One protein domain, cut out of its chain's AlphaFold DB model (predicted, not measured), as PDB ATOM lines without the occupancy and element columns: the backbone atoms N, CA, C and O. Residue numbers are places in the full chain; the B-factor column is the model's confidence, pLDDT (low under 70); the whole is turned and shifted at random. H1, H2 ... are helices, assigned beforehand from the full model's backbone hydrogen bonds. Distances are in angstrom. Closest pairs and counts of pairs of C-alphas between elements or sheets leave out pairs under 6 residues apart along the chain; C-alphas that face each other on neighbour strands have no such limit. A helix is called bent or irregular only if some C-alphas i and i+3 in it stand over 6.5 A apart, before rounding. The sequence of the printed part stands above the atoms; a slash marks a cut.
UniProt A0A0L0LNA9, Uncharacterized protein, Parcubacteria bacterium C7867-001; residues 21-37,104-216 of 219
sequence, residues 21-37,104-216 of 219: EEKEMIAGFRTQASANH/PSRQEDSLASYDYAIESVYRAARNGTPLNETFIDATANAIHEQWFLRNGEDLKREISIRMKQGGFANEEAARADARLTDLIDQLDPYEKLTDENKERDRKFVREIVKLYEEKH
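What this domain is: This is residues 21 to 37 and 104 to 216 of the 219 residues of an uncharacterized protein of Parcubacteria bacterium C7867-001 (UniProt A0A0L0LNA9). Three long helical stretches make the core: H3 and the first arm of the bent helix H4, H4a, pair as an antiparallel hairpin, and H7 crosses both steeply. The second arm, H4b, turns off about perpendicular to H4a and runs to one end of the elongated domain, where the short helices H5 and H6 lie near it; the short helices H1 and H2 lie near H3 at the other end. The printed part has 130 residues with seven named helices, H1 to H7 in chain order, and no named strand; the class is all helix. It is only just compact, close to loose, with a radius of gyration of the C-alphas of 16.8 A and spans of 53 by 32 by 20 A.

Where its parts are: The longest helix, H4, residues 133 to 166, was assigned as one helix by its hydrogen bonds but is bent: C-alphas 150 and 153 are 7.7 A apart. Its arms are H4a, residues 133 to 150, 25.6 A long from C-alpha 133 at (19.166, 33.882, -26.569), and H4b, residues 153 to 166, 19.8 A. H3, residues 104 to 126, spans 31.4 A, has a kink of 36 degrees near residue 111 and is only just irregular, with C-alphas 110 and 113 6.7 A apart. H7, residues 195 to 215, spans 29.7 A, ends with C-alpha 215 at (25.143, 15.376, -22.545) and has a kink of 32 degrees near residue 202. The short helices are H1, residues 21 to 28, beginning with C-alpha 21 at (14.702, 8.338, -19.749), H2, residues 30 to 37, H5, residues 171 to 174, and H6, residues 181 to 185.

How they stand to each other: H4a touches H3 at a shallow tilt of 28 degrees, opposite ways, a helical hairpin whose closest C-alphas are those of Ser 113 and Ile 143, 5.8 A apart. With residues 136 to 144 alone, H4a touches H7 at a steep tilt of 66 degrees, the closest C-alphas being those of Ala 140 and Asp 201, 5.0 A apart. H3 touches H7 at a steep tilt of 62 degrees, with the C-alphas of Ala 117 and Val 205 closest at 5.6 A. H2 touches residues 110 to 114 of H3 alone, at a steep tilt of 62 degrees, with the C-alphas of Ala 33 and Leu 111 closest at 6.0 A. H1 is close to H3 but not clearly touching: the closest C-alphas, of Ile 26 and Asp 115, are 7.0 A apart. H4b only just touches H6, with 3 pairs of C-alphas within 8 A, the closest those of Ile 159 and Leu 183 at 7.0 A. H5 is close to H4b but not clearly touching, with the C-alphas of Met 163 and Ala 174 closest at 6.6 A. H4b and H7 are apart. Every O i to N i+4 pair is within hydrogen-bond range in H1, H2, H4a, H4b and H6, against 17 of 19 in H3 and 15 of 17 in H7; H5 is too short for such a pair.

The domain as a whole: The C-alphas farthest apart, of Glu 21 and Ala 169, are 54.1 A apart. Residues 38 to 103 are not printed, and C-alphas 37 and 104 are 14.1 A apart across this cut. Of the links that are printed whole, none is long. The mean pLDDT of the printed part is 89.4; residues 24 to 29 are under 70.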
ATOM      1  N   GLU A  21      13.308   7.887 -19.849       70.75
ATOM      2  CA  GLU A  21      14.702   8.338 -19.749       70.75
ATOM      3  C   GLU A  21      14.802   9.855 -19.542       70.75
ATOM      4  O   GLU A  21      15.603  10.315 -18.735       70.75
ATOM      5  N   GLU A  22      13.952  10.649 -20.202       70.31
ATOM      6  CA  GLU A  22      13.890  12.103 -19.997       70.31
ATOM      7  C   GLU A  22      13.434  12.439 -18.569       70.31
ATOM      8  O   GLU A  22      13.999  13.322 -17.927       70.31
ATOM      9  N   LYS A  23      12.456  11.700 -18.031       70.38
ATOM     10  CA  LYS A  23      11.988  11.861 -16.644       70.38
ATOM     11  C   LYS A  23      13.023  11.415 -15.613       70.38
ATOM     12  O   LYS A  23      13.173  12.069 -14.586       70.38
ATOM     13  N   GLU A  24      13.741  10.329 -15.869       69.81
ATOM     14  CA  GLU A  24      14.847   9.872 -15.019       69.81
ATOM     15  C   GLU A  24      16.016  10.857 -15.068       69.81
ATOM     16  O   GLU A  24      16.649  11.130 -14.047       69.81
ATOM     17  N   MET A  25      16.251  11.476 -16.227       68.44
ATOM     18  CA  MET A  25      17.237  12.537 -16.341       68.44
ATOM     19  C   MET A  25      16.812  13.782 -15.565       68.44
ATOM     20  O   MET A  25      17.645  14.308 -14.829       68.44
ATOM     21  N   ILE A  26      15.535  14.188 -15.652       66.81
ATOM     22  CA  ILE A  26      14.917  15.234 -14.812       66.81
ATOM     23  C   ILE A  26      15.118  14.919 -13.322       66.81
ATOM     24  O   ILE A  26      15.581  15.771 -12.567       66.81
ATOM     25  N   ALA A  27      14.893  13.671 -12.901       66.69
ATOM     26  CA  ALA A  27      15.116  13.246 -11.518       66.69
ATOM     27  C   ALA A  27      16.586  13.394 -11.071       66.69
ATOM     28  O   ALA A  27      16.847  13.730  -9.913       66.69
ATOM     29  N   GLY A  28      17.547  13.232 -11.988       66.19
ATOM     30  CA  GLY A  28      18.970  13.490 -11.746       66.19
ATOM     31  C   GLY A  28      19.300  14.947 -11.389       66.19
ATOM     32  O   GLY A  28      20.320  15.195 -10.738       66.19
ATOM     33  N   PHE A  29      18.434  15.910 -11.730       68.12
ATOM     34  CA  PHE A  29      18.636  17.332 -11.430       68.12
ATOM     35  C   PHE A  29      18.216  17.744 -10.014       68.12
ATOM     36  O   PHE A  29      18.546  18.854  -9.602       68.12
ATOM     37  N   ARG A  30      17.646  16.846  -9.193       70.62
ATOM     38  CA  ARG A  30      17.628  17.055  -7.728       70.62
ATOM     39  C   ARG A  30      19.032  17.312  -7.178       70.62
ATOM     40  O   ARG A  30      19.218  18.175  -6.327       70.62
ATOM     41  N   THR A  31      20.031  16.633  -7.741       80.50
ATOM     42  CA  THR A  31      21.448  16.879  -7.447       80.50
ATOM     43  C   THR A  31      21.849  18.315  -7.781       80.50
ATOM     44  O   THR A  31      22.628  18.921  -7.053       80.50
ATOM     45  N   GLN A  32      21.292  18.886  -8.853       79.00
ATOM     46  CA  GLN A  32      21.574  20.257  -9.271       79.00
ATOM     47  C   GLN A  32      20.908  21.282  -8.350       79.00
ATOM     48  O   GLN A  32      21.557  22.257  -7.975       79.00
ATOM     49  N   ALA A  33      19.656  21.055  -7.943       82.12
ATOM     50  CA  ALA A  33      18.978  21.904  -6.963       82.12
ATOM     51  C   ALA A  33      19.713  21.890  -5.616       82.12
ATOM     52  O   ALA A  33      19.981  22.949  -5.053       82.12
ATOM     53  N   SER A  34      20.144  20.709  -5.163       88.31
ATOM     54  CA  SER A  34      20.999  20.557  -3.984       88.31
ATOM     55  C   SER A  34      22.332  21.307  -4.133       88.31
ATOM     56  O   SER A  34      22.663  22.153  -3.303       88.31
ATOM     57  N   ALA A  35      23.058  21.110  -5.239       87.38
ATOM     58  CA  ALA A  35      24.324  21.799  -5.499       87.38
ATOM     59  C   ALA A  35      24.174  23.328  -5.579       87.38
ATOM     60  O   ALA A  35      25.034  24.064  -5.097       87.38
ATOM     61  N   ASN A  36      23.095  23.827  -6.183       85.25
ATOM     62  CA  ASN A  36      22.852  25.262  -6.290       85.25
ATOM     63  C   ASN A  36      22.366  25.865  -4.965       85.25
ATOM     64  O   ASN A  36      22.772  26.982  -4.646       85.25
ATOM     65  N   HIS A  37      21.619  25.118  -4.146       91.69
ATOM     66  CA  HIS A  37      21.344  25.516  -2.763       91.69
ATOM     67  C   HIS A  37      22.632  25.599  -1.940       91.69
ATOM     68  O   HIS A  37      22.829  26.553  -1.195       91.69
ATOM     69  N   PRO A 104       9.275  20.793   2.676       94.94
ATOM     70  CA  PRO A 104       8.841  20.486   1.315       94.94
ATOM     71  C   PRO A 104       8.571  21.718   0.450       94.94
ATOM     72  O   PRO A 104       9.029  21.737  -0.689       94.94
ATOM     73  N   SER A 105       7.924  22.761   0.986       93.81
ATOM     74  CA  SER A 105       7.649  23.989   0.221       93.81
ATOM     75  C   SER A 105       8.926  24.655  -0.302       93.81
ATOM     76  O   SER A 105       8.968  25.139  -1.430       93.81
ATOM     77  N   ARG A 106      10.011  24.631   0.482       93.19
ATOM     78  CA  ARG A 106      11.285  25.271   0.116       93.19
ATOM     79  C   ARG A 106      12.148  24.406  -0.788       93.19
ATOM     80  O   ARG A 106      12.888  24.940  -1.616       93.19
ATOM     81  N   GLN A 107      12.022  23.085  -0.671       92.81
ATOM     82  CA  GLN A 107      12.570  22.181  -1.678       92.81
ATOM     83  C   GLN A 107      11.869  22.395  -3.026       92.81
ATOM     84  O   GLN A 107      12.539  22.521  -4.047       92.81
ATOM     85  N   GLU A 108      10.538  22.486  -3.021       89.94
ATOM     86  CA  GLU A 108       9.718  22.698  -4.217       89.94
ATOM     87  C   GLU A 108      10.024  24.036  -4.897       89.94
ATOM     88  O   GLU A 108      10.263  24.053  -6.101       89.94
ATOM     89  N   ASP A 109      10.123  25.135  -4.142       86.88
ATOM     90  CA  ASP A 109      10.516  26.442  -4.690       86.88
ATOM     91  C   ASP A 109      11.846  26.385  -5.441       86.88
ATOM     92  O   ASP A 109      11.989  26.971  -6.517       86.88
ATOM     93  N   SER A 110      12.812  25.667  -4.867       83.94
ATOM     94  CA  SER A 110      14.143  25.528  -5.445       83.94
ATOM     95  C   SER A 110      14.136  24.629  -6.679       83.94
ATOM     96  O   SER A 110      14.948  24.852  -7.566       83.94
ATOM     97  N   LEU A 111      13.250  23.629  -6.753       88.12
ATOM     98  CA  LEU A 111      13.150  22.687  -7.875       88.12
ATOM     99  C   LEU A 111      12.353  23.253  -9.052       88.12
ATOM    100  O   LEU A 111      12.749  23.066 -10.201       88.12
ATOM    101  N   ALA A 112      11.266  23.972  -8.780       88.50
ATOM    102  CA  ALA A 112      10.264  24.323  -9.782       88.50
ATOM    103  C   ALA A 112      10.831  25.111 -10.977       88.50
ATOM    104  O   ALA A 112      10.442  24.867 -12.119       88.50
ATOM    105  N   SER A 113      11.776  26.028 -10.745       85.56
ATOM    106  CA  SER A 113      12.422  26.773 -11.835       85.56
ATOM    107  C   SER A 113      13.328  25.885 -12.700       85.56
ATOM    108  O   SER A 113      13.364  26.065 -13.917       85.56
ATOM    109  N   TYR A 114      14.018  24.897 -12.113       84.44
ATOM    110  CA  TYR A 114      14.814  23.938 -12.890       84.44
ATOM    111  C   TYR A 114      13.928  22.994 -13.677       84.44
ATOM    112  O   TYR A 114      14.184  22.802 -14.859       84.44
ATOM    113  N   ASP A 115      12.895  22.437 -13.049       85.94
ATOM    114  CA  ASP A 115      11.985  21.502 -13.709       85.94
ATOM    115  C   ASP A 115      11.393  22.142 -14.968       85.94
ATOM    116  O   ASP A 115      11.443  21.553 -16.051       85.94
ATOM    117  N   TYR A 116      10.954  23.401 -14.861       89.12
ATOM    118  CA  TYR A 116      10.455  24.159 -16.003       89.12
ATOM    119  C   TYR A 116      11.533  24.426 -17.067       89.12
ATOM    120  O   TYR A 116      11.287  24.232 -18.262       89.12
ATOM    121  N   ALA A 117      12.730  24.871 -16.663       90.94
ATOM    122  CA  ALA A 117      13.834  25.138 -17.587       90.94
ATOM    123  C   ALA A 117      14.253  23.875 -18.356       90.94
ATOM    124  O   ALA A 117      14.412  23.910 -19.576       90.94
ATOM    125  N   ILE A 118      14.391  22.751 -17.652       88.00
ATOM    126  CA  ILE A 118      14.757  21.453 -18.221       88.00
ATOM    127  C   ILE A 118      13.680  21.010 -19.197       88.00
ATOM    128  O   ILE A 118      13.977  20.758 -20.363       88.00
ATOM    129  N   GLU A 119      12.423  20.976 -18.764       88.19
ATOM    130  CA  GLU A 119      11.322  20.583 -19.636       88.19
ATOM    131  C   GLU A 119      11.277  21.442 -20.910       88.19
ATOM    132  O   GLU A 119      11.120  20.909 -22.012       88.19
ATOM    133  N   SER A 120      11.488  22.753 -20.781       92.69
ATOM    134  CA  SER A 120      11.520  23.679 -21.913       92.69
ATOM    135  C   SER A 120      12.666  23.378 -22.878       92.69
ATOM    136  O   SER A 120      12.439  23.317 -24.088       92.69
ATOM    137  N   VAL A 121      13.876  23.130 -22.366       92.50
ATOM    138  CA  VAL A 121      15.062  22.814 -23.177       92.50
ATOM    139  C   VAL A 121      14.885  21.505 -23.941       92.50
ATOM    140  O   VAL A 121      15.078  21.481 -25.157       92.50
ATOM    141  N   TYR A 122      14.443  20.432 -23.279       89.25
ATOM    142  CA  TYR A 122      14.230  19.139 -23.942       89.25
ATOM    143  C   TYR A 122      13.133  19.226 -25.004       89.25
ATOM    144  O   TYR A 122      13.301  18.742 -26.126       89.25
ATOM    145  N   ARG A 123      12.020  19.904 -24.694       89.62
ATOM    146  CA  ARG A 123      10.942  20.131 -25.665       89.62
ATOM    147  C   ARG A 123      11.422  20.947 -26.863       89.62
ATOM    148  O   ARG A 123      11.065  20.615 -27.994       89.62
ATOM    149  N   ALA A 124      12.206  21.999 -26.639       93.44
ATOM    150  CA  ALA A 124      12.757  22.824 -27.707       93.44
ATOM    151  C   ALA A 124      13.696  22.011 -28.605       93.44
ATOM    152  O   ALA A 124      13.478  21.955 -29.817       93.44
ATOM    153  N   ALA A 125      14.653  21.294 -28.015       90.75
ATOM    154  CA  ALA A 125      15.596  20.468 -28.758       90.75
ATOM    155  C   ALA A 125      14.886  19.385 -29.586       90.75
ATOM    156  O   ALA A 125      15.135  19.248 -30.785       90.75
ATOM    157  N   ARG A 126      13.908  18.690 -28.994       86.81
ATOM    158  CA  ARG A 126      13.086  17.687 -29.684       86.81
ATOM    159  C   ARG A 126      12.330  18.250 -30.888       86.81
ATOM    160  O   ARG A 126      12.120  17.552 -31.879       86.81
ATOM    161  N   ASN A 127      11.889  19.500 -30.797       90.19
ATOM    162  CA  ASN A 127      11.152  20.168 -31.864       90.19
ATOM    163  C   ASN A 127      12.064  20.843 -32.900       90.19
ATOM    164  O   ASN A 127      11.549  21.453 -33.839       90.19
ATOM    165  N   GLY A 128      13.390  20.741 -32.750       92.94
ATOM    166  CA  GLY A 128      14.351  21.452 -33.590       92.94
ATOM    167  C   GLY A 128      14.320  22.968 -33.380       92.94
ATOM    168  O   GLY A 128      14.715  23.721 -34.268       92.94
ATOM    169  N   THR A 129      13.808  23.434 -32.238       95.31
ATOM    170  CA  THR A 129      13.857  24.844 -31.851       95.31
ATOM    171  C   THR A 129      15.277  25.181 -31.386       95.31
ATOM    172  O   THR A 129      15.782  24.512 -30.483       95.31
ATOM    173  N   PRO A 130      15.935  26.202 -31.966       95.94
ATOM    174  CA  PRO A 130      17.271  26.602 -31.536       95.94
ATOM    175  C   PRO A 130      17.293  27.070 -30.074       95.94
ATOM    176  O   PRO A 130      16.504  27.933 -29.692       95.94
ATOM    177  N   LEU A 131      18.238  26.555 -29.283       96.56
ATOM    178  CA  LEU A 131      18.469  26.939 -27.882       96.56
ATOM    179  C   LEU A 131      19.307  28.230 -27.784       96.56
ATOM    180  O   LEU A 131      20.368  28.260 -27.171       96.56
ATOM    181  N   ASN A 132      18.868  29.291 -28.460       97.06
ATOM    182  CA  ASN A 132      19.572  30.576 -28.524       97.06
ATOM    183  C   ASN A 132      19.038  31.593 -27.494       97.06
ATOM    184  O   ASN A 132      18.132  31.296 -26.719       97.06
ATOM    185  N   GLU A 133      19.568  32.821 -27.509       97.44
ATOM    186  CA  GLU A 133      19.166  33.882 -26.569       97.44
ATOM    187  C   GLU A 133      17.669  34.233 -26.630       97.44
ATOM    188  O   GLU A 133      17.082  34.571 -25.608       97.44
ATOM    189  N   THR A 134      17.013  34.092 -27.788       97.88
ATOM    190  CA  THR A 134      15.556  34.292 -27.891       97.88
ATOM    191  C   THR A 134      14.784  33.207 -27.139       97.88
ATOM    192  O   THR A 134      13.807  33.511 -26.458       97.88
ATOM    193  N   PHE A 135      15.219  31.948 -27.233       97.94
ATOM    194  CA  PHE A 135      14.645  30.856 -26.443       97.94
ATOM    195  C   PHE A 135      14.913  31.044 -24.942       97.94
ATOM    196  O   PHE A 135      14.011  30.839 -24.126       97.94
ATOM    197  N   ILE A 136      16.133  31.457 -24.584       98.25
ATOM    198  CA  ILE A 136      16.542  31.702 -23.195       98.25
ATOM    199  C   ILE A 136      15.668  32.781 -22.556       98.25
ATOM    200  O   ILE A 136      15.122  32.546 -21.482       98.25
ATOM    201  N   ASP A 137      15.488  33.922 -23.221       98.25
ATOM    202  CA  ASP A 137      14.692  35.036 -22.696       98.25
ATOM    203  C   ASP A 137      13.204  34.676 -22.556       98.25
ATOM    204  O   ASP A 137      12.595  34.928 -21.518       98.25
ATOM    205  N   ALA A 138      12.631  33.982 -23.545       97.75
ATOM    206  CA  ALA A 138      11.244  33.517 -23.471       97.75
ATOM    207  C   ALA A 138      11.021  32.492 -22.342       97.75
ATOM    208  O   ALA A 138       9.984  32.507 -21.678       97.75
ATOM    209  N   THR A 139      11.992  31.605 -22.113       97.62
ATOM    210  CA  THR A 139      11.927  30.621 -21.023       97.62
ATOM    211  C   THR A 139      12.103  31.298 -19.664       97.62
ATOM    212  O   THR A 139      11.380  30.964 -18.730       97.62
ATOM    213  N   ALA A 140      13.010  32.273 -19.560       97.38
ATOM    214  CA  ALA A 140      13.221  33.071 -18.354       97.38
ATOM    215  C   ALA A 140      11.955  33.843 -17.950       97.38
ATOM    216  O   ALA A 140      11.571  33.794 -16.785       97.38
ATOM    217  N   ASN A 141      11.247  34.443 -18.914       98.00
ATOM    218  CA  ASN A 141       9.950  35.081 -18.674       98.00
ATOM    219  C   ASN A 141       8.946  34.120 -18.019       98.00
ATOM    220  O   ASN A 141       8.403  34.394 -16.950       98.00
ATOM    221  N   ALA A 142       8.763  32.942 -18.614       96.38
ATOM    222  CA  ALA A 142       7.834  31.958 -18.072       96.38
ATOM    223  C   ALA A 142       8.258  31.450 -16.680       96.38
ATOM    224  O   ALA A 142       7.403  31.232 -15.823       96.38
ATOM    225  N   ILE A 143       9.561  31.291 -16.424       94.75
ATOM    226  CA  ILE A 143      10.074  30.942 -15.091       94.75
ATOM    227  C   ILE A 143       9.723  32.028 -14.072       94.75
ATOM    228  O   ILE A 143       9.240  31.685 -12.990       94.75
ATOM    229  N   HIS A 144       9.911  33.306 -14.417       96.12
ATOM    230  CA  HIS A 144       9.559  34.432 -13.549       96.12
ATOM    231  C   HIS A 144       8.064  34.457 -13.230       96.12
ATOM    232  O   HIS A 144       7.689  34.550 -12.064       96.12
ATOM    233  N   GLU A 145       7.193  34.276 -14.230       95.62
ATOM    234  CA  GLU A 145       5.744  34.186 -14.000       95.62
ATOM    235  C   GLU A 145       5.390  33.050 -13.031       95.62
ATOM    236  O   GLU A 145       4.639  33.247 -12.073       95.62
ATOM    237  N   GLN A 146       5.952  31.856 -13.244       93.69
ATOM    238  CA  GLN A 146       5.708  30.711 -12.367       93.69
ATOM    239  C   GLN A 146       6.241  30.958 -10.952       93.69
ATOM    240  O   GLN A 146       5.586  30.598  -9.971       93.69
ATOM    241  N   TRP A 147       7.416  31.575 -10.830       93.94
ATOM    242  CA  TRP A 147       7.970  31.971  -9.543       93.94
ATOM    243  C   TRP A 147       7.062  32.976  -8.830       93.94
ATOM    244  O   TRP A 147       6.736  32.760  -7.661       93.94
ATOM    245  N   PHE A 148       6.580  34.004  -9.534       94.31
ATOM    246  CA  PHE A 148       5.699  35.033  -8.986       94.31
ATOM    247  C   PHE A 148       4.370  34.447  -8.497       94.31
ATOM    248  O   PHE A 148       3.898  34.813  -7.423       94.31
ATOM    249  N   LEU A 149       3.791  33.480  -9.215       92.06
ATOM    250  CA  LEU A 149       2.572  32.791  -8.771       92.06
ATOM    251  C   LEU A 149       2.755  32.037  -7.446       92.06
ATOM    252  O   LEU A 149       1.810  31.948  -6.665       92.06
ATOM    253  N   ARG A 150       3.955  31.506  -7.181       90.50
ATOM    254  CA  ARG A 150       4.270  30.786  -5.935       90.50
ATOM    255  C   ARG A 150       4.706  31.716  -4.802       90.50
ATOM    256  O   ARG A 150       4.340  31.498  -3.654       90.50
ATOM    257  N   ASN A 151       5.500  32.739  -5.120       91.31
ATOM    258  CA  ASN A 151       6.254  33.530  -4.142       91.31
ATOM    259  C   ASN A 151       5.767  34.982  -4.008       91.31
ATOM    260  O   ASN A 151       6.172  35.675  -3.076       91.31
ATOM    261  N   GLY A 152       4.914  35.459  -4.915       93.25
ATOM    262  CA  GLY A 152       4.533  36.867  -5.011       93.25
ATOM    263  C   GLY A 152       3.818  37.395  -3.768       93.25
ATOM    264  O   GLY A 152       4.090  38.513  -3.343       93.25
ATOM    265  N   GLU A 153       2.953  36.601  -3.136       92.19
ATOM    266  CA  GLU A 153       2.260  37.018  -1.906       92.19
ATOM    267  C   GLU A 153       3.212  37.123  -0.706       92.19
ATOM    268  O   GLU A 153       3.175  38.111   0.033       92.19
ATOM    269  N   ASP A 154       4.131  36.164  -0.554       91.19
ATOM    270  CA  ASP A 154       5.174  36.221   0.475       91.19
ATOM    271  C   ASP A 154       6.105  37.421   0.253       91.19
ATOM    272  O   ASP A 154       6.462  38.117   1.208       91.19
ATOM    273  N   LEU A 155       6.458  37.709  -1.006       92.69
ATOM    274  CA  LEU A 155       7.276  38.863  -1.369       92.69
ATOM    275  C   LEU A 155       6.563  40.189  -1.068       92.69
ATOM    276  O   LEU A 155       7.151  41.064  -0.432       92.69
ATOM    277  N   LYS A 156       5.291  40.338  -1.462       93.81
ATOM    278  CA  LYS A 156       4.482  41.534  -1.153       93.81
ATOM    279  C   LYS A 156       4.413  41.780   0.347       93.81
ATOM    280  O   LYS A 156       4.537  42.918   0.801       93.81
ATOM    281  N   ARG A 157       4.246  40.715   1.131       92.44
ATOM    282  CA  ARG A 157       4.238  40.816   2.588       92.44
ATOM    283  C   ARG A 157       5.595  41.248   3.140       92.44
ATOM    284  O   ARG A 157       5.632  42.146   3.978       92.44
ATOM    285  N   GLU A 158       6.690  40.640   2.681       92.19
ATOM    286  CA  GLU A 158       8.052  41.039   3.066       92.19
ATOM    287  C   GLU A 158       8.292  42.527   2.763       92.19
ATOM    288  O   GLU A 158       8.761  43.266   3.632       92.19
ATOM    289  N   ILE A 159       7.900  42.993   1.576       92.56
ATOM    290  CA  ILE A 159       7.997  44.404   1.184       92.56
ATOM    291  C   ILE A 159       7.158  45.285   2.113       92.56
ATOM    292  O   ILE A 159       7.675  46.274   2.625       92.56
ATOM    293  N   SER A 160       5.907  44.917   2.397       92.19
ATOM    294  CA  SER A 160       5.018  45.693   3.271       92.19
ATOM    295  C   SER A 160       5.589  45.877   4.685       92.19
ATOM    296  O   SER A 160       5.617  47.000   5.199       92.19
ATOM    297  N   ILE A 161       6.121  44.807   5.289       91.62
ATOM    298  CA  ILE A 161       6.750  44.860   6.618       91.62
ATOM    299  C   ILE A 161       7.969  45.786   6.588       91.62
ATOM    300  O   ILE A 161       8.084  46.701   7.408       91.62
ATOM    301  N   ARG A 162       8.863  45.598   5.611       91.44
ATOM    302  CA  ARG A 162      10.075  46.418   5.474       91.44
ATOM    303  C   ARG A 162       9.750  47.884   5.183       91.44
ATOM    304  O   ARG A 162      10.427  48.772   5.697       91.44
ATOM    305  N   MET A 163       8.695  48.154   4.415       91.88
ATOM    306  CA  MET A 163       8.219  49.511   4.153       91.88
ATOM    307  C   MET A 163       7.765  50.206   5.439       91.88
ATOM    308  O   MET A 163       8.167  51.340   5.706       91.88
ATOM    309  N   LYS A 164       6.979  49.509   6.266       90.88
ATOM    310  CA  LYS A 164       6.526  50.019   7.564       90.88
ATOM    311  C   LYS A 164       7.699  50.293   8.505       90.88
ATOM    312  O   LYS A 164       7.743  51.349   9.130       90.88
ATOM    313  N   GLN A 165       8.664  49.379   8.576       89.56
ATOM    314  CA  GLN A 165       9.862  49.533   9.409       89.56
ATOM    315  C   GLN A 165      10.763  50.683   8.952       89.56
ATOM    316  O   GLN A 165      11.341  51.379   9.783       89.56
ATOM    317  N   GLY A 166      10.872  50.900   7.641       88.44
ATOM    318  CA  GLY A 166      11.624  52.015   7.070       88.44
ATOM    319  C   GLY A 166      10.886  53.357   7.089       88.44
ATOM    320  O   GLY A 166      11.482  54.369   6.732       88.44
ATOM    321  N   GLY A 167       9.613  53.388   7.499       90.19
ATOM    322  CA  GLY A 167       8.803  54.608   7.513       90.19
ATOM    323  C   GLY A 167       8.473  55.147   6.117       90.19
ATOM    324  O   GLY A 167       8.285  56.352   5.955       90.19
ATOM    325  N   PHE A 168       8.420  54.280   5.101       90.44
ATOM    326  CA  PHE A 168       8.112  54.688   3.730       90.44
ATOM    327  C   PHE A 168       6.619  54.985   3.567       90.44
ATOM    328  O   PHE A 168       5.766  54.196   3.971       90.44
ATOM    329  N   ALA A 169       6.299  56.117   2.938       84.56
ATOM    330  CA  ALA A 169       4.915  56.545   2.735       84.56
ATOM    331  C   ALA A 169       4.182  55.751   1.636       84.56
ATOM    332  O   ALA A 169       2.960  55.625   1.685       84.56
ATOM    333  N   ASN A 170       4.909  55.249   0.632       85.44
ATOM    334  CA  ASN A 170       4.385  54.474  -0.496       85.44
ATOM    335  C   ASN A 170       5.515  53.691  -1.203       85.44
ATOM    336  O   ASN A 170       6.692  53.854  -0.873       85.44
ATOM    337  N   GLU A 171       5.156  52.831  -2.162       81.56
ATOM    338  CA  GLU A 171       6.113  51.992  -2.903       81.56
ATOM    339  C   GLU A 171       7.093  52.813  -3.750       81.56
ATOM    340  O   GLU A 171       8.254  52.439  -3.869       81.56
ATOM    341  N   GLU A 172       6.663  53.948  -4.304       85.38
ATOM    342  CA  GLU A 172       7.532  54.830  -5.092       85.38
ATOM    343  C   GLU A 172       8.693  55.363  -4.241       85.38
ATOM    344  O   GLU A 172       9.850  55.297  -4.654       85.38
ATOM    345  N   ALA A 173       8.407  55.793  -3.008       84.12
ATOM    346  CA  ALA A 173       9.429  56.190  -2.047       84.12
ATOM    347  C   ALA A 173      10.328  55.011  -1.632       84.12
ATOM    348  O   ALA A 173      11.525  55.195  -1.418       84.12
ATOM    349  N   ALA A 174       9.769  53.801  -1.539       86.75
ATOM    350  CA  ALA A 174      10.510  52.593  -1.185       86.75
ATOM    351  C   ALA A 174      11.444  52.103  -2.306       86.75
ATOM    352  O   ALA A 174      12.516  51.576  -2.012       86.75
ATOM    353  N   ARG A 175      11.097  52.321  -3.584       82.75
ATOM    354  CA  ARG A 175      11.933  51.946  -4.744       82.75
ATOM    355  C   ARG A 175      13.293  52.652  -4.766       82.75
ATOM    356  O   ARG A 175      14.211  52.148  -5.408       82.75
ATOM    357  N   ALA A 176      13.443  53.769  -4.052       83.19
ATOM    358  CA  ALA A 176      14.715  54.475  -3.903       83.19
ATOM    359  C   ALA A 176      15.644  53.875  -2.824       83.19
ATOM    360  O   ALA A 176      16.820  54.240  -2.773       83.19
ATOM    361  N   ASP A 177      15.156  52.976  -1.959       85.56
ATOM    362  CA  ASP A 177      15.990  52.306  -0.955       85.56
ATOM    363  C   ASP A 177      16.607  51.034  -1.540       85.56
ATOM    364  O   ASP A 177      15.904  50.089  -1.891       85.56
ATOM    365  N   ALA A 178      17.940  50.986  -1.572       80.75
ATOM    366  CA  ALA A 178      18.699  49.872  -2.137       80.75
ATOM    367  C   ALA A 178      18.376  48.499  -1.508       80.75
ATOM    368  O   ALA A 178      18.642  47.469  -2.125       80.75
ATOM    369  N   ARG A 179      17.806  48.451  -0.294       78.50
ATOM    370  CA  ARG A 179      17.370  47.204   0.362       78.50
ATOM    371  C   ARG A 179      16.033  46.692  -0.175       78.50
ATOM    372  O   ARG A 179      15.716  45.525   0.041       78.50
ATOM    373  N   LEU A 180      15.246  47.555  -0.818       87.69
ATOM    374  CA  LEU A 180      13.908  47.261  -1.324       87.69
ATOM    375  C   LEU A 180      13.817  47.276  -2.844       87.69
ATOM    376  O   LEU A 180      12.982  46.549  -3.372       87.69
ATOM    377  N   THR A 181      14.665  48.033  -3.546       89.19
ATOM    378  CA  THR A 181      14.612  48.153  -5.011       89.19
ATOM    379  C   THR A 181      14.576  46.788  -5.702       89.19
ATOM    380  O   THR A 181      13.697  46.556  -6.523       89.19
ATOM    381  N   ASP A 182      15.460  45.864  -5.316       88.94
ATOM    382  CA  ASP A 182      15.538  44.519  -5.908       88.94
ATOM    383  C   ASP A 182      14.291  43.663  -5.628       88.94
ATOM    384  O   ASP A 182      13.818  42.935  -6.496       88.94
ATOM    385  N   LEU A 183      13.735  43.769  -4.417       90.44
ATOM    386  CA  LEU A 183      12.527  43.040  -4.022       90.44
ATOM    387  C   LEU A 183      11.297  43.573  -4.755       90.44
ATOM    388  O   LEU A 183      10.465  42.799  -5.213       90.44
ATOM    389  N   ILE A 184      11.178  44.897  -4.855       92.50
ATOM    390  CA  ILE A 184      10.049  45.540  -5.518       92.50
ATOM    391  C   ILE A 184      10.104  45.289  -7.030       92.50
ATOM    392  O   ILE A 184       9.058  45.050  -7.624       92.50
ATOM    393  N   ASP A 185      11.293  45.294  -7.642       93.25
ATOM    394  CA  ASP A 185      11.459  44.959  -9.062       93.25
ATOM    395  C   ASP A 185      10.877  43.573  -9.369       93.25
ATOM    396  O   ASP A 185      10.091  43.433 -10.293       93.25
ATOM    397  N   GLN A 186      11.121  42.573  -8.518       93.56
ATOM    398  CA  GLN A 186      10.581  41.216  -8.690       93.56
ATOM    399  C   GLN A 186       9.043  41.115  -8.639       93.56
ATOM    400  O   GLN A 186       8.498  40.072  -9.000       93.56
ATOM    401  N   LEU A 187       8.324  42.156  -8.202       94.69
ATOM    402  CA  LEU A 187       6.860  42.188  -8.291       94.69
ATOM    403  C   LEU A 187       6.345  42.548  -9.687       94.69
ATOM    404  O   LEU A 187       5.168  42.322  -9.979       94.69
ATOM    405  N   ASP A 188       7.189  43.144 -10.525       94.81
ATOM    406  CA  ASP A 188       6.812  43.549 -11.866       94.81
ATOM    407  C   ASP A 188       6.810  42.336 -12.830       94.81
ATOM    408  O   ASP A 188       7.557  41.370 -12.642       94.81
ATOM    409  N   PRO A 189       5.965  42.348 -13.884       96.50
ATOM    410  CA  PRO A 189       6.056  41.379 -14.976       96.50
ATOM    411  C   PRO A 189       7.454  41.363 -15.592       96.50
ATOM    412  O   PRO A 189       8.115  42.407 -15.630       96.50
ATOM    413  N   TYR A 190       7.872  40.216 -16.135       96.94
ATOM    414  CA  TYR A 190       9.239  40.009 -16.620       96.94
ATOM    415  C   TYR A 190       9.710  41.132 -17.548       96.94
ATOM    416  O   TYR A 190      10.816  41.636 -17.394       96.94
ATOM    417  N   GLU A 191       8.869  41.603 -18.472       96.94
ATOM    418  CA  GLU A 191       9.231  42.637 -19.448       96.94
ATOM    419  C   GLU A 191       9.660  43.956 -18.794       96.94
ATOM    420  O   GLU A 191      10.470  44.689 -19.373       96.94
ATOM    421  N   LYS A 192       9.147  44.241 -17.594       96.69
ATOM    422  CA  LYS A 192       9.403  45.462 -16.827       96.69
ATOM    423  C   LYS A 192      10.533  45.332 -15.809       96.69
ATOM    424  O   LYS A 192      10.957  46.366 -15.301       96.69
ATOM    425  N   LEU A 193      11.017  44.117 -15.548       95.38
ATOM    426  CA  LEU A 193      12.160  43.901 -14.667       95.38
ATOM    427  C   LEU A 193      13.397  44.639 -15.178       95.38
ATOM    428  O   LEU A 193      13.615  44.776 -16.393       95.38
ATOM    429  N   THR A 194      14.255  45.018 -14.237       94.69
ATOM    430  CA  THR A 194      15.630  45.414 -14.542       94.69
ATOM    431  C   THR A 194      16.392  44.289 -15.247       94.69
ATOM    432  O   THR A 194      16.143  43.099 -15.028       94.69
ATOM    433  N   ASP A 195      17.375  44.651 -16.075       95.25
ATOM    434  CA  ASP A 195      18.218  43.665 -16.765       95.25
ATOM    435  C   ASP A 195      18.976  42.755 -15.790       95.25
ATOM    436  O   ASP A 195      19.227  41.592 -16.108       95.25
ATOM    437  N   GLU A 196      19.305  43.265 -14.600       92.44
ATOM    438  CA  GLU A 196      19.953  42.510 -13.528       92.44
ATOM    439  C   GLU A 196      19.055  41.385 -13.004       92.44
ATOM    440  O   GLU A 196      19.526  40.254 -12.872       92.44
ATOM    441  N   ASN A 197      17.765  41.648 -12.759       92.00
ATOM    442  CA  ASN A 197      16.833  40.599 -12.340       92.00
ATOM    443  C   ASN A 197      16.488  39.643 -13.483       92.00
ATOM    444  O   ASN A 197      16.549  38.432 -13.274       92.00
ATOM    445  N   LYS A 198      16.281  40.138 -14.712       96.50
ATOM    446  CA  LYS A 198      16.129  39.262 -15.892       96.50
ATOM    447  C   LYS A 198      17.316  38.321 -16.062       96.50
ATOM    448  O   LYS A 198      17.166  37.165 -16.445       96.50
ATOM    449  N   GLU A 199      18.530  38.812 -15.825       96.06
ATOM    450  CA  GLU A 199      19.739  38.003 -15.956       96.06
ATOM    451  C   GLU A 199      19.813  36.875 -14.921       96.06
ATOM    452  O   GLU A 199      20.360  35.817 -15.233       96.06
ATOM    453  N   ARG A 200      19.213  37.031 -13.733       90.81
ATOM    454  CA  ARG A 200      19.118  35.933 -12.755       90.81
ATOM    455  C   ARG A 200      18.310  34.764 -13.319       90.81
ATOM    456  O   ARG A 200      18.783  33.631 -13.247       90.81
ATOM    457  N   ASP A 201      17.173  35.038 -13.957       93.50
ATOM    458  CA  ASP A 201      16.347  34.006 -14.594       93.50
ATOM    459  C   ASP A 201      17.015  33.417 -15.842       93.50
ATOM    460  O   ASP A 201      17.100  32.196 -15.997       93.50
ATOM    461  N   ARG A 202      17.582  34.265 -16.712       96.69
ATOM    462  CA  ARG A 202      18.304  33.812 -17.916       96.69
ATOM    463  C   ARG A 202      19.491  32.922 -17.575       96.69
ATOM    464  O   ARG A 202      19.725  31.928 -18.264       96.69
ATOM    465  N   LYS A 203      20.227  33.231 -16.504       91.81
ATOM    466  CA  LYS A 203      21.359  32.418 -16.049       91.81
ATOM    467  C   LYS A 203      20.936  30.985 -15.725       91.81
ATOM    468  O   LYS A 203      21.641  30.065 -16.137       91.81
ATOM    469  N   PHE A 204      19.788  30.778 -15.074       85.81
ATOM    470  CA  PHE A 204      19.274  29.427 -14.823       85.81
ATOM    471  C   PHE A 204      19.033  28.662 -16.124       85.81
ATOM    472  O   PHE A 204      19.462  27.516 -16.256       85.81
ATOM    473  N   VAL A 205      18.412  29.304 -17.117       94.06
ATOM    474  CA  VAL A 205      18.153  28.661 -18.412       94.06
ATOM    475  C   VAL A 205      19.462  28.339 -19.137       94.06
ATOM    476  O   VAL A 205      19.613  27.228 -19.643       94.06
ATOM    477  N   ARG A 206      20.443  29.254 -19.142       95.19
ATOM    478  CA  ARG A 206      21.765  29.015 -19.753       95.19
ATOM    479  C   ARG A 206      22.512  27.856 -19.097       95.19
ATOM    480  O   ARG A 206      23.123  27.060 -19.805       95.19
ATOM    481  N   GLU A 207      22.450  27.732 -17.769       89.69
ATOM    482  CA  GLU A 207      23.037  26.590 -17.057       89.69
ATOM    483  C   GLU A 207      22.415  25.265 -17.524       89.69
ATOM    484  O   GLU A 207      23.141  24.309 -17.791       89.69
ATOM    485  N   ILE A 208      21.092  25.216 -17.708       90.19
ATOM    486  CA  ILE A 208      20.407  24.016 -18.203       90.19
ATOM    487  C   ILE A 208      20.710  23.727 -19.676       90.19
ATOM    488  O   ILE A 208      20.940  22.567 -20.019       90.19
ATOM    489  N   VAL A 209      20.751  24.745 -20.543       93.50
ATOM    490  CA  VAL A 209      21.151  24.578 -21.953       93.50
ATOM    491  C   VAL A 209      22.552  23.976 -22.032       93.50
ATOM    492  O   VAL A 209      22.744  22.966 -22.705       93.50
ATOM    493  N   LYS A 210      23.504  24.519 -21.268       91.38
ATOM    494  CA  LYS A 210      24.869  23.992 -21.213       91.38
ATOM    495  C   LYS A 210      24.899  22.526 -20.767       91.38
ATOM    496  O   LYS A 210      25.551  21.706 -21.406       91.38
ATOM    497  N   LEU A 211      24.168  22.178 -19.705       86.38
ATOM    498  CA  LEU A 211      24.077  20.793 -19.224       86.38
ATOM    499  C   LEU A 211      23.450  19.853 -20.264       86.38
ATOM    500  O   LEU A 211      23.828  18.684 -20.350       86.38
ATOM    501  N   TYR A 212      22.482  20.342 -21.041       88.81
ATOM    502  CA  TYR A 212      21.890  19.587 -22.139       88.81
ATOM    503  C   TYR A 212      22.917  19.320 -23.247       88.81
ATOM    504  O   TYR A 212      23.072  18.169 -23.655       88.81
ATOM    505  N   GLU A 213      23.638  20.350 -23.693       90.75
ATOM    506  CA  GLU A 213      24.652  20.262 -24.754       90.75
ATOM    507  C   GLU A 213      25.838  19.369 -24.365       90.75
ATOM    508  O   GLU A 213      26.306  18.580 -25.182       90.75
ATOM    509  N   GLU A 214      26.291  19.421 -23.108       88.12
ATOM    510  CA  GLU A 214      27.353  18.539 -22.594       88.12
ATOM    511  C   GLU A 214      26.963  17.054 -22.661       88.12
ATOM    512  O   GLU A 214      27.809  16.195 -22.913       88.12
ATOM    513  N   LYS A 215      25.678  16.743 -22.457       84.94
ATOM    514  CA  LYS A 215      25.143  15.376 -22.545       84.94
ATOM    515  C   LYS A 215      24.780  14.955 -23.971       84.94
ATOM    516  O   LYS A 215      24.691  13.759 -24.234       84.94
ATOM    517  N   HIS A 216      24.581  15.914 -24.871       85.94
ATOM    518  CA  HIS A 216      24.176  15.695 -26.260       85.94
ATOM    519  C   HIS A 216      25.090  16.490 -27.205       85.94
ATOM    520  O   HIS A 216      24.626  17.431 -27.857       85.94
TER     521      HIS A 216